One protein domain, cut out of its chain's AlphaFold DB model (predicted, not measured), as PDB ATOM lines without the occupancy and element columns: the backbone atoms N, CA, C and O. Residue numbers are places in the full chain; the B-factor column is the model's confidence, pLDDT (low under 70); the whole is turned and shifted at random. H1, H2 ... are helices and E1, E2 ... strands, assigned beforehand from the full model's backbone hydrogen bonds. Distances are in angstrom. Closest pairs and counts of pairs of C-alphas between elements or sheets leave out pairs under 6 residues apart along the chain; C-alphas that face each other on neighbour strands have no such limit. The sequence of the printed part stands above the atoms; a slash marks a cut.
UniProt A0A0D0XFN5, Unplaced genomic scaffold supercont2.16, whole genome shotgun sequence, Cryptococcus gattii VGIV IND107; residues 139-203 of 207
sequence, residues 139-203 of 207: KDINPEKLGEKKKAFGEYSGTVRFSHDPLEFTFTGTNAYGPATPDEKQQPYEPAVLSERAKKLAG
ATOM      1  N   LYS A 139     154.746 -55.910  25.037       87.00
ATOM      2  CA  LYS A 139     156.182 -55.873  25.353       87.00
ATOM      3  C   LYS A 139     157.076 -55.588  24.135       87.00
ATOM      4  O   LYS A 139     158.230 -55.230  24.328       87.00
ATOM      5  N   ASP A 140     156.552 -55.762  22.922       86.25
ATOM      6  CA  ASP A 140     157.323 -55.630  21.684       86.25
ATOM      7  C   ASP A 140     157.241 -54.202  21.099       86.25
ATOM      8  O   ASP A 140     157.928 -53.902  20.126       86.25
ATOM      9  N   ILE A 141     156.418 -53.305  21.669       86.44
ATOM     10  CA  ILE A 141     156.293 -51.919  21.188       86.44
ATOM     11  C   ILE A 141     157.456 -51.043  21.671       86.44
ATOM     12  O   ILE A 141     157.789 -51.019  22.857       86.44
ATOM     13  N   ASN A 142     158.033 -50.257  20.762       88.19
ATOM     14  CA  ASN A 142     158.993 -49.215  21.121       88.19
ATOM     15  C   ASN A 142     158.279 -48.090  21.916       88.19
ATOM     16  O   ASN A 142     157.203 -47.651  21.496       88.19
ATOM     17  N   PRO A 143     158.850 -47.583  23.030       89.00
ATOM     18  CA  PRO A 143     158.317 -46.427  23.756       89.00
ATOM     19  C   PRO A 143     157.976 -45.209  22.884       89.00
ATOM     20  O   PRO A 143     156.972 -44.544  23.140       89.00
ATOM     21  N   GLU A 144     158.761 -44.937  21.840       89.75
ATOM     22  CA  GLU A 144     158.493 -43.859  20.879       89.75
ATOM     23  C   GLU A 144     157.189 -44.110  20.109       89.75
ATOM     24  O   GLU A 144     156.278 -43.281  20.125       89.75
ATOM     25  N   LYS A 145     157.042 -45.312  19.536       88.56
ATOM     26  CA  LYS A 145     155.823 -45.749  18.836       88.56
ATOM     27  C   LYS A 145     154.604 -45.795  19.748       88.56
ATOM     28  O   LYS A 145     153.497 -45.468  19.325       88.56
ATOM     29  N   LEU A 146     154.780 -46.130  21.024       88.06
ATOM     30  CA  LEU A 146     153.702 -46.034  22.007       88.06
ATOM     31  C   LEU A 146     153.250 -44.578  22.218       88.06
ATOM     32  O   LEU A 146     152.052 -44.324  22.345       88.06
ATOM     33  N   GLY A 147     154.187 -43.626  22.232       89.38
ATOM     34  CA  GLY A 147     153.891 -42.193  22.267       89.38
ATOM     35  C   GLY A 147     153.111 -41.731  21.034       89.38
ATOM     36  O   GLY A 147     152.066 -41.092  21.172       89.38
ATOM     37  N   GLU A 148     153.552 -42.134  19.841       89.50
ATOM     38  CA  GLU A 148     152.832 -41.877  18.586       89.50
ATOM     39  C   GLU A 148     151.416 -42.465  18.612       89.50
ATOM     40  O   GLU A 148     150.465 -41.805  18.198       89.50
ATOM     41  N   LYS A 149     151.241 -43.665  19.173       88.69
ATOM     42  CA  LYS A 149     149.933 -44.331  19.258       88.69
ATOM     43  C   LYS A 149     148.965 -43.545  20.138       88.69
ATOM     44  O   LYS A 149     147.802 -43.369  19.777       88.69
ATOM     45  N   LYS A 150     149.444 -43.037  21.279       89.31
ATOM     46  CA  LYS A 150     148.659 -42.163  22.169       89.31
ATOM     47  C   LYS A 150     148.254 -40.870  21.470       89.31
ATOM     48  O   LYS A 150     147.108 -40.449  21.600       89.31
ATOM     49  N   LYS A 151     149.182 -40.265  20.724       89.06
ATOM     50  CA  LYS A 151     148.923 -39.056  19.939       89.06
ATOM     51  C   LYS A 151     147.858 -39.316  18.872       89.06
ATOM     52  O   LYS A 151     146.860 -38.607  18.840       89.06
ATOM     53  N   ALA A 152     148.017 -40.378  18.081       87.69
ATOM     54  CA  ALA A 152     147.053 -40.765  17.053       87.69
ATOM     55  C   ALA A 152     145.653 -40.986  17.636       87.69
ATOM     56  O   ALA A 152     144.672 -40.507  17.077       87.69
ATOM     57  N   PHE A 153     145.568 -41.642  18.799       87.31
ATOM     58  CA  PHE A 153     144.300 -41.834  19.493       87.31
ATOM     59  C   PHE A 153     143.663 -40.506  19.938       87.31
ATOM     60  O   PHE A 153     142.467 -40.312  19.746       87.31
ATOM     61  N   GLY A 154     144.444 -39.591  20.521       85.81
ATOM     62  CA  GLY A 154     143.941 -38.295  20.994       85.81
ATOM     63  C   GLY A 154     143.511 -37.346  19.870       85.81
ATOM     64  O   GLY A 154     142.573 -36.573  20.046       85.81
ATOM     65  N   GLU A 155     144.168 -37.426  18.715       85.81
ATOM     66  CA  GLU A 155     143.893 -36.595  17.536       85.81
ATOM     67  C   GLU A 155     142.871 -37.226  16.576       85.81
ATOM     68  O   GLU A 155     142.554 -36.638  15.546       85.81
ATOM     69  N   TYR A 156     142.348 -38.421  16.885       84.00
ATOM     70  CA  TYR A 156     141.511 -39.226  15.981       84.00
ATOM     71  C   TYR A 156     142.174 -39.505  14.621       84.00
ATOM     72  O   TYR A 156     141.501 -39.739  13.618       84.00
ATOM     73  N   SER A 157     143.505 -39.478  14.582       83.00
ATOM     74  CA  SER A 157     144.267 -39.630  13.352       83.00
ATOM     75  C   SER A 157     144.238 -41.064  12.850       83.00
ATOM     76  O   SER A 157     144.361 -42.025  13.616       83.00
ATOM     77  N   GLY A 158     144.122 -41.202  11.530       78.62
ATOM     78  CA  GLY A 158     144.339 -42.473  10.864       78.62
ATOM     79  C   GLY A 158     145.771 -42.943  11.092       78.62
ATOM     80  O   GLY A 158     146.708 -42.149  11.202       78.62
ATOM     81  N   THR A 159     145.943 -44.256  11.170       77.25
ATOM     82  CA  THR A 159     147.268 -44.870  11.167       77.25
ATOM     83  C   THR A 159     147.312 -45.888  10.044       77.25
ATOM     84  O   THR A 159     146.398 -46.696   9.885       77.25
ATOM     85  N   VAL A 160     148.352 -45.830   9.219       66.56
ATOM     86  CA  VAL A 160     148.626 -46.861   8.218       66.56
ATOM     87  C   VAL A 160     150.126 -47.005   8.040       66.56
ATOM     88  O   VAL A 160     150.874 -46.031   8.081       66.56
ATOM     89  N   ARG A 161     150.566 -48.231   7.794       59.28
ATOM     90  CA  ARG A 161     151.729 -48.500   6.942       59.28
ATOM     91  C   ARG A 161     151.497 -49.820   6.218       59.28
ATOM     92  O   ARG A 161     151.524 -49.848   4.997       59.28
ATOM     93  N   PHE A 162     151.118 -50.844   6.978       59.66
ATOM     94  CA  PHE A 162     150.546 -52.102   6.507       59.66
ATOM     95  C   PHE A 162     149.505 -52.566   7.527       59.66
ATOM     96  O   PHE A 162     149.710 -52.392   8.726       59.66
ATOM     97  N   SER A 163     148.382 -53.136   7.085       58.66
ATOM     98  CA  SER A 163     147.311 -53.564   7.999       58.66
ATOM     99  C   SER A 163     147.735 -54.684   8.951       58.66
ATOM    100  O   SER A 163     147.029 -54.938   9.919       58.66
ATOM    101  N   HIS A 164     148.865 -55.345   8.692       65.69
ATOM    102  CA  HIS A 164     149.342 -56.509   9.430       65.69
ATOM    103  C   HIS A 164     150.308 -56.222  10.589       65.69
ATOM    104  O   HIS A 164     150.525 -57.115  11.410       65.69
ATOM    105  N   ASP A 165     150.877 -55.011  10.690       78.38
ATOM    106  CA  ASP A 165     151.806 -54.661  11.773       78.38
ATOM    107  C   ASP A 165     151.246 -53.555  12.686       78.38
ATOM    108  O   ASP A 165     151.298 -52.377  12.339       78.38
ATOM    109  N   PRO A 166     150.726 -53.900  13.880       74.31
ATOM    110  CA  PRO A 166     150.196 -52.916  14.820       74.31
ATOM    111  C   PRO A 166     151.280 -52.156  15.608       74.31
ATOM    112  O   PRO A 166     150.930 -51.278  16.400       74.31
ATOM    113  N   LEU A 167     152.564 -52.506  15.463       81.31
ATOM    114  CA  LEU A 167     153.673 -51.844  16.163       81.31
ATOM    115  C   LEU A 167     154.336 -50.764  15.304       81.31
ATOM    116  O   LEU A 167     154.779 -49.750  15.838       81.31
ATOM    117  N   GLU A 168     154.345 -50.957  13.987       81.31
ATOM    118  CA  GLU A 168     154.963 -50.052  13.021       81.31
ATOM    119  C   GLU A 168     153.904 -49.371  12.151       81.31
ATOM    120  O   GLU A 168     153.391 -49.937  11.187       81.31
ATOM    121  N   PHE A 169     153.600 -48.112  12.462       82.00
ATOM    122  CA  PHE A 169     152.626 -47.316  11.718       82.00
ATOM    123  C   PHE A 169     153.135 -45.900  11.444       82.00
ATOM    124  O   PHE A 169     154.092 -45.418  12.060       82.00
ATOM    125  N   THR A 170     152.474 -45.244  10.492       82.44
ATOM    126  CA  THR A 170     152.623 -43.819  10.201       82.44
ATOM    127  C   THR A 170     151.264 -43.136  10.285       82.44
ATOM    128  O   THR A 170     150.229 -43.782  10.107       82.44
ATOM    129  N   PHE A 171     151.262 -41.843  10.594       82.50
ATOM    130  CA  PHE A 171     150.045 -41.040  10.618       82.50
ATOM    131  C   PHE A 171     149.521 -40.849   9.201       82.50
ATOM    132  O   PHE A 171     150.277 -40.500   8.296       82.50
ATOM    133  N   THR A 172     148.225 -41.065   9.028       79.75
ATOM    134  CA  THR A 172     147.527 -40.905   7.758       79.75
ATOM    135  C   THR A 172     146.166 -40.256   7.965       79.75
ATOM    136  O   THR A 172     145.693 -40.057   9.087       79.75
ATOM    137  N   GLY A 173     145.517 -39.933   6.850       76.38
ATOM    138  CA  GLY A 173     144.203 -39.317   6.851       76.38
ATOM    139  C   GLY A 173     144.259 -37.809   7.050       76.38
ATOM    140  O   GLY A 173     145.307 -37.190   7.238       76.38
ATOM    141  N   THR A 174     143.084 -37.216   6.980       79.25
ATOM    142  CA  THR A 174     142.877 -35.769   6.976       79.25
ATOM    143  C   THR A 174     143.210 -35.132   8.319       79.25
ATOM    144  O   THR A 174     143.637 -33.987   8.375       79.25
ATOM    145  N   ASN A 175     143.166 -35.880   9.418       79.56
ATOM    146  CA  ASN A 175     143.642 -35.382  10.712       79.56
ATOM    147  C   ASN A 175     145.169 -35.233  10.770       79.56
ATOM    148  O   ASN A 175     145.670 -34.393  11.511       79.56
ATOM    149  N   ALA A 176     145.911 -36.010   9.973       78.50
ATOM    150  CA  ALA A 176     147.363 -35.897   9.880       78.50
ATOM    151  C   ALA A 176     147.809 -34.819   8.876       78.50
ATOM    152  O   ALA A 176     148.787 -34.118   9.126       78.50
ATOM    153  N   TYR A 177     147.106 -34.694   7.744       80.69
ATOM    154  CA  TYR A 177     147.508 -33.825   6.628       80.69
ATOM    155  C   TYR A 177     146.709 -32.519   6.505       80.69
ATOM    156  O   TYR A 177     147.099 -31.635   5.746       80.69
ATOM    157  N   GLY A 178     145.616 -32.383   7.254       79.88
ATOM    158  CA  GLY A 178     144.643 -31.301   7.133       79.88
ATOM    159  C   GLY A 178     143.333 -31.759   6.474       79.88
ATOM    160  O   GLY A 178     143.321 -32.756   5.743       79.88
ATOM    161  N   PRO A 179     142.219 -31.057   6.747       83.31
ATOM    162  CA  PRO A 179     140.922 -31.396   6.179       83.31
ATOM    163  C   PRO A 179     140.942 -31.233   4.653       83.31
ATOM    164  O   PRO A 179     141.462 -30.246   4.128       83.31
ATOM    165  N   ALA A 180     140.371 -32.200   3.941       84.06
ATOM    166  CA  ALA A 180     140.225 -32.181   2.491       84.06
ATOM    167  C   ALA A 180     139.198 -31.133   2.041       84.06
ATOM    168  O   ALA A 180     139.342 -30.546   0.966       84.06
ATOM    169  N   THR A 181     138.181 -30.874   2.868       86.88
ATOM    170  CA  THR A 181     137.178 -29.828   2.642       86.88
ATOM    171  C   THR A 181     136.931 -29.013   3.916       86.88
ATOM    172  O   THR A 181     137.100 -29.531   5.019       86.88
ATOM    173  N   PRO A 182     136.519 -27.733   3.818       86.12
ATOM    174  CA  PRO A 182     136.287 -26.887   4.996       86.12
ATOM    175  C   PRO A 182     135.218 -27.413   5.969       86.12
ATOM    176  O   PRO A 182     135.207 -27.032   7.136       86.12
ATOM    177  N   ASP A 183     134.301 -28.244   5.481       86.94
ATOM    178  CA  ASP A 183     133.194 -28.855   6.218       86.94
ATOM    179  C   ASP A 183     133.500 -30.275   6.724       86.94
ATOM    180  O   ASP A 183     132.663 -30.881   7.403       86.94
ATOM    181  N   GLU A 184     134.689 -30.811   6.434       84.56
ATOM    182  CA  GLU A 184     135.082 -32.139   6.889       84.56
ATOM    183  C   GLU A 184     135.180 -32.197   8.418       84.56
ATOM    184  O   GLU A 184     135.894 -31.430   9.071       84.56
ATOM    185  N   LYS A 185     134.490 -33.175   9.012       82.06
ATOM    186  CA  LYS A 185     134.587 -33.443  10.445       82.06
ATOM    187  C   LYS A 185     135.749 -34.373  10.735       82.06
ATOM    188  O   LYS A 185     135.702 -35.558  10.439       82.06
ATOM    189  N   GLN A 186     136.737 -33.819  11.419       83.44
ATOM    190  CA  GLN A 186     137.923 -34.535  11.878       83.44
ATOM    191  C   GLN A 186     137.688 -35.343  13.163       83.44
ATOM    192  O   GLN A 186     138.513 -36.161  13.554       83.44
ATOM    193  N   GLN A 187     136.561 -35.128  13.843       84.81
ATOM    194  CA  GLN A 187     136.207 -35.849  15.064       84.81
ATOM    195  C   GLN A 187     134.913 -36.640  14.875       84.81
ATOM    196  O   GLN A 187     134.011 -36.183  14.162       84.81
ATOM    197  N   PRO A 188     134.791 -37.812  15.526       85.69
ATOM    198  CA  PRO A 188     133.552 -38.567  15.510       85.69
ATOM    199  C   PRO A 188     132.435 -37.769  16.188       85.69
ATOM    200  O   PRO A 188     132.658 -37.083  17.183       85.69
ATOM    201  N   TYR A 189     131.215 -37.906  15.667       86.56
ATOM    202  CA  TYR A 189     130.011 -37.322  16.272       86.56
ATOM    203  C   TYR A 189     129.802 -37.795  17.711       86.56
ATOM    204  O   TYR A 189     129.426 -37.011  18.579       86.56
ATOM    205  N   GLU A 190     130.076 -39.075  17.949       89.56
ATOM    206  CA  GLU A 190     130.006 -39.711  19.255       89.56
ATOM    207  C   GLU A 190     131.378 -40.317  19.580       89.56
ATOM    208  O   GLU A 190     131.778 -41.314  18.970       89.56
ATOM    209  N   PRO A 191     132.140 -39.713  20.509       86.69
ATOM    210  CA  PRO A 191     133.399 -40.276  20.970       86.69
ATOM    211  C   PRO A 191     133.212 -41.653  21.611       86.69
ATOM    212  O   PRO A 191     132.267 -41.888  22.366       86.69
ATOM    213  N   ALA A 192     134.156 -42.560  21.364       86.88
ATOM    214  CA  ALA A 192     134.119 -43.892  21.952       86.88
ATOM    215  C   ALA A 192     134.298 -43.839  23.480       86.88
ATOM    216  O   ALA A 192     135.291 -43.315  23.991       86.88
ATOM    217  N   VAL A 193     133.374 -44.455  24.222       91.31
ATOM    218  CA  VAL A 193     133.500 -44.626  25.675       91.31
ATOM    219  C   VAL A 193     134.385 -45.838  25.961       91.31
ATOM    220  O   VAL A 193     133.972 -46.988  25.804       91.31
ATOM    221  N   LEU A 194     135.627 -45.589  26.377       90.06
ATOM    222  CA  LEU A 194     136.594 -46.654  26.634       90.06
ATOM    223  C   LEU A 194     136.465 -47.247  28.041       90.06
ATOM    224  O   LEU A 194     136.577 -46.539  29.043       90.06
ATOM    225  N   SER A 195     136.366 -48.575  28.110       94.69
ATOM    226  CA  SER A 195     136.590 -49.326  29.349       94.69
ATOM    227  C   SER A 195     138.064 -49.286  29.772       94.69
ATOM    228  O   SER A 195     138.951 -49.034  28.955       94.69
ATOM    229  N   GLU A 196     138.358 -49.616  31.031       93.50
ATOM    230  CA  GLU A 196     139.743 -49.724  31.522       93.50
ATOM    231  C   GLU A 196     140.590 -50.683  30.673       93.50
ATOM    232  O   GLU A 196     141.724 -50.379  30.307       93.50
ATOM    233  N   ARG A 197     140.012 -51.820  30.264       92.50
ATOM    234  CA  ARG A 197     140.693 -52.765  29.370       92.50
ATOM    235  C   ARG A 197     140.978 -52.152  27.999       92.50
ATOM    236  O   ARG A 197     142.062 -52.365  27.463       92.50
ATOM    237  N   ALA A 198     140.043 -51.387  27.439       89.25
ATOM    238  CA  ALA A 198     140.248 -50.714  26.161       89.25
ATOM    239  C   ALA A 198     141.341 -49.638  26.258       89.25
ATOM    240  O   ALA A 198     142.189 -49.555  25.372       89.25
ATOM    241  N   LYS A 199     141.404 -48.889  27.368       90.25
ATOM    242  CA  LYS A 199     142.485 -47.924  27.629       90.25
ATOM    243  C   LYS A 199     143.859 -48.604  27.705       90.25
ATOM    244  O   LYS A 199     144.814 -48.073  27.141       90.25
ATOM    245  N   LYS A 200     143.959 -49.782  28.338       90.88
ATOM    246  CA  LYS A 200     145.194 -50.597  28.362       90.88
ATOM    247  C   LYS A 200     145.605 -51.053  26.961       90.88
ATOM    248  O   LYS A 200     146.745 -50.859  26.553       90.88
ATOM    249  N   LEU A 201     144.663 -51.600  26.190       87.12
ATOM    250  CA  LEU A 201     144.904 -52.086  24.820       87.12
ATOM    251  C   LEU A 201     145.298 -50.959  23.851       87.12
ATOM    252  O   LEU A 201     146.186 -51.127  23.008       87.12
ATOM    253  N   ALA A 202     144.682 -49.786  24.000       85.56
ATOM    254  CA  ALA A 202     145.040 -48.577  23.264       85.56
ATOM    255  C   ALA A 202     146.410 -48.012  23.686       85.56
ATOM    256  O   ALA A 202     146.970 -47.180  22.979       85.56
ATOM    257  N   GLY A 203     146.981 -48.491  24.795       85.50
ATOM    258  CA  GLY A 203     148.248 -48.014  25.334       85.50
ATOM    259  C   GLY A 203     148.130 -46.680  26.068       85.50
ATOM    260  O   GLY A 203     149.152 -46.064  26.340       85.50
TER     261      GLY A 203
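This is residues 139 to 203 of the 207 residues of an uncharacterized protein of Cryptococcus gattii VGIV IND107 (UniProt A0A0D0XFN5). Look first for a small hairpin of two strands, E1 and E2, with the longest helix, H1, close to it and the one-turn helix H2 just past the end of E2. From H2 a long stretch with no named element, residues 178 to 195, swings out in a wide open arc and comes back to the short helix H3, which stands free. The printed part has 65 residues, with three named helices and two named strands in the order H1, E1, E2, H2, H3; the sheet, in the order E1 - E2, is antiparallel. The class is mixed, helices and strands, with 28 residues, under half, in named elements. The whole is only just loose, close to compact, with a radius of gyration of the C-alphas of 13.0 A, and only just elongated, with spans of 41 by 27 by 19 A.

Find C-alpha 158 at (144.339, -42.473, 10.864); there E1 begins, residues 158 to 160, 6.7 A from first to last C-alpha. Its partner E2 is residues 170 to 172, 6.4 A long. Go back to C-alpha 143 at (158.317, -46.427, 23.756), from which H1, residues 143 to 154, runs 16.7 A. After E2 comes H2, residues 174 to 177, 5.0 A long. H3, residues 196 to 201, is 8.8 A long and ends at C-alpha 201 at (144.904, -52.086, 24.820).

Begin at the hairpin of E1 and E2, antiparallel at 132 degrees between their directions. C-alphas 158 and 172 face each other at 4.7 A. Look there for N 158 and O 172, 3.1 A apart, and N 172 and O 158, 2.9 A apart, within hydrogen-bond range. Of H1 and E1, the closest C-alphas are those of Ala 152 and Gly 158, 7.0 A apart. Of H1 and E2, they are those of Ala 152 and Phe 171, 7.1 A apart. Of E1 and H2, they are those of Gly 158 and Asn 175, 7.1 A apart. H3 is apart from H1, H2, E1 and E2, and H1 is apart from H2. In H1 and H3 every O i to N i+4 pair is within hydrogen-bond range; H2, with four residues, is too short for such a pair, and its one O i to N i+3 pair is not within range.

The C-alphas of Lys 139 and Pro 182 are the two farthest apart, at 40.6 A. The printed part has no cut. The links H1 to E1 and E2 to H2 are tight, E1 to E2 is short, and H2 to H3, 18 residues, is long. The mean pLDDT of the printed part is 83.6; it falls under 70 at residues 160 to 164, of which 160 belongs to E1.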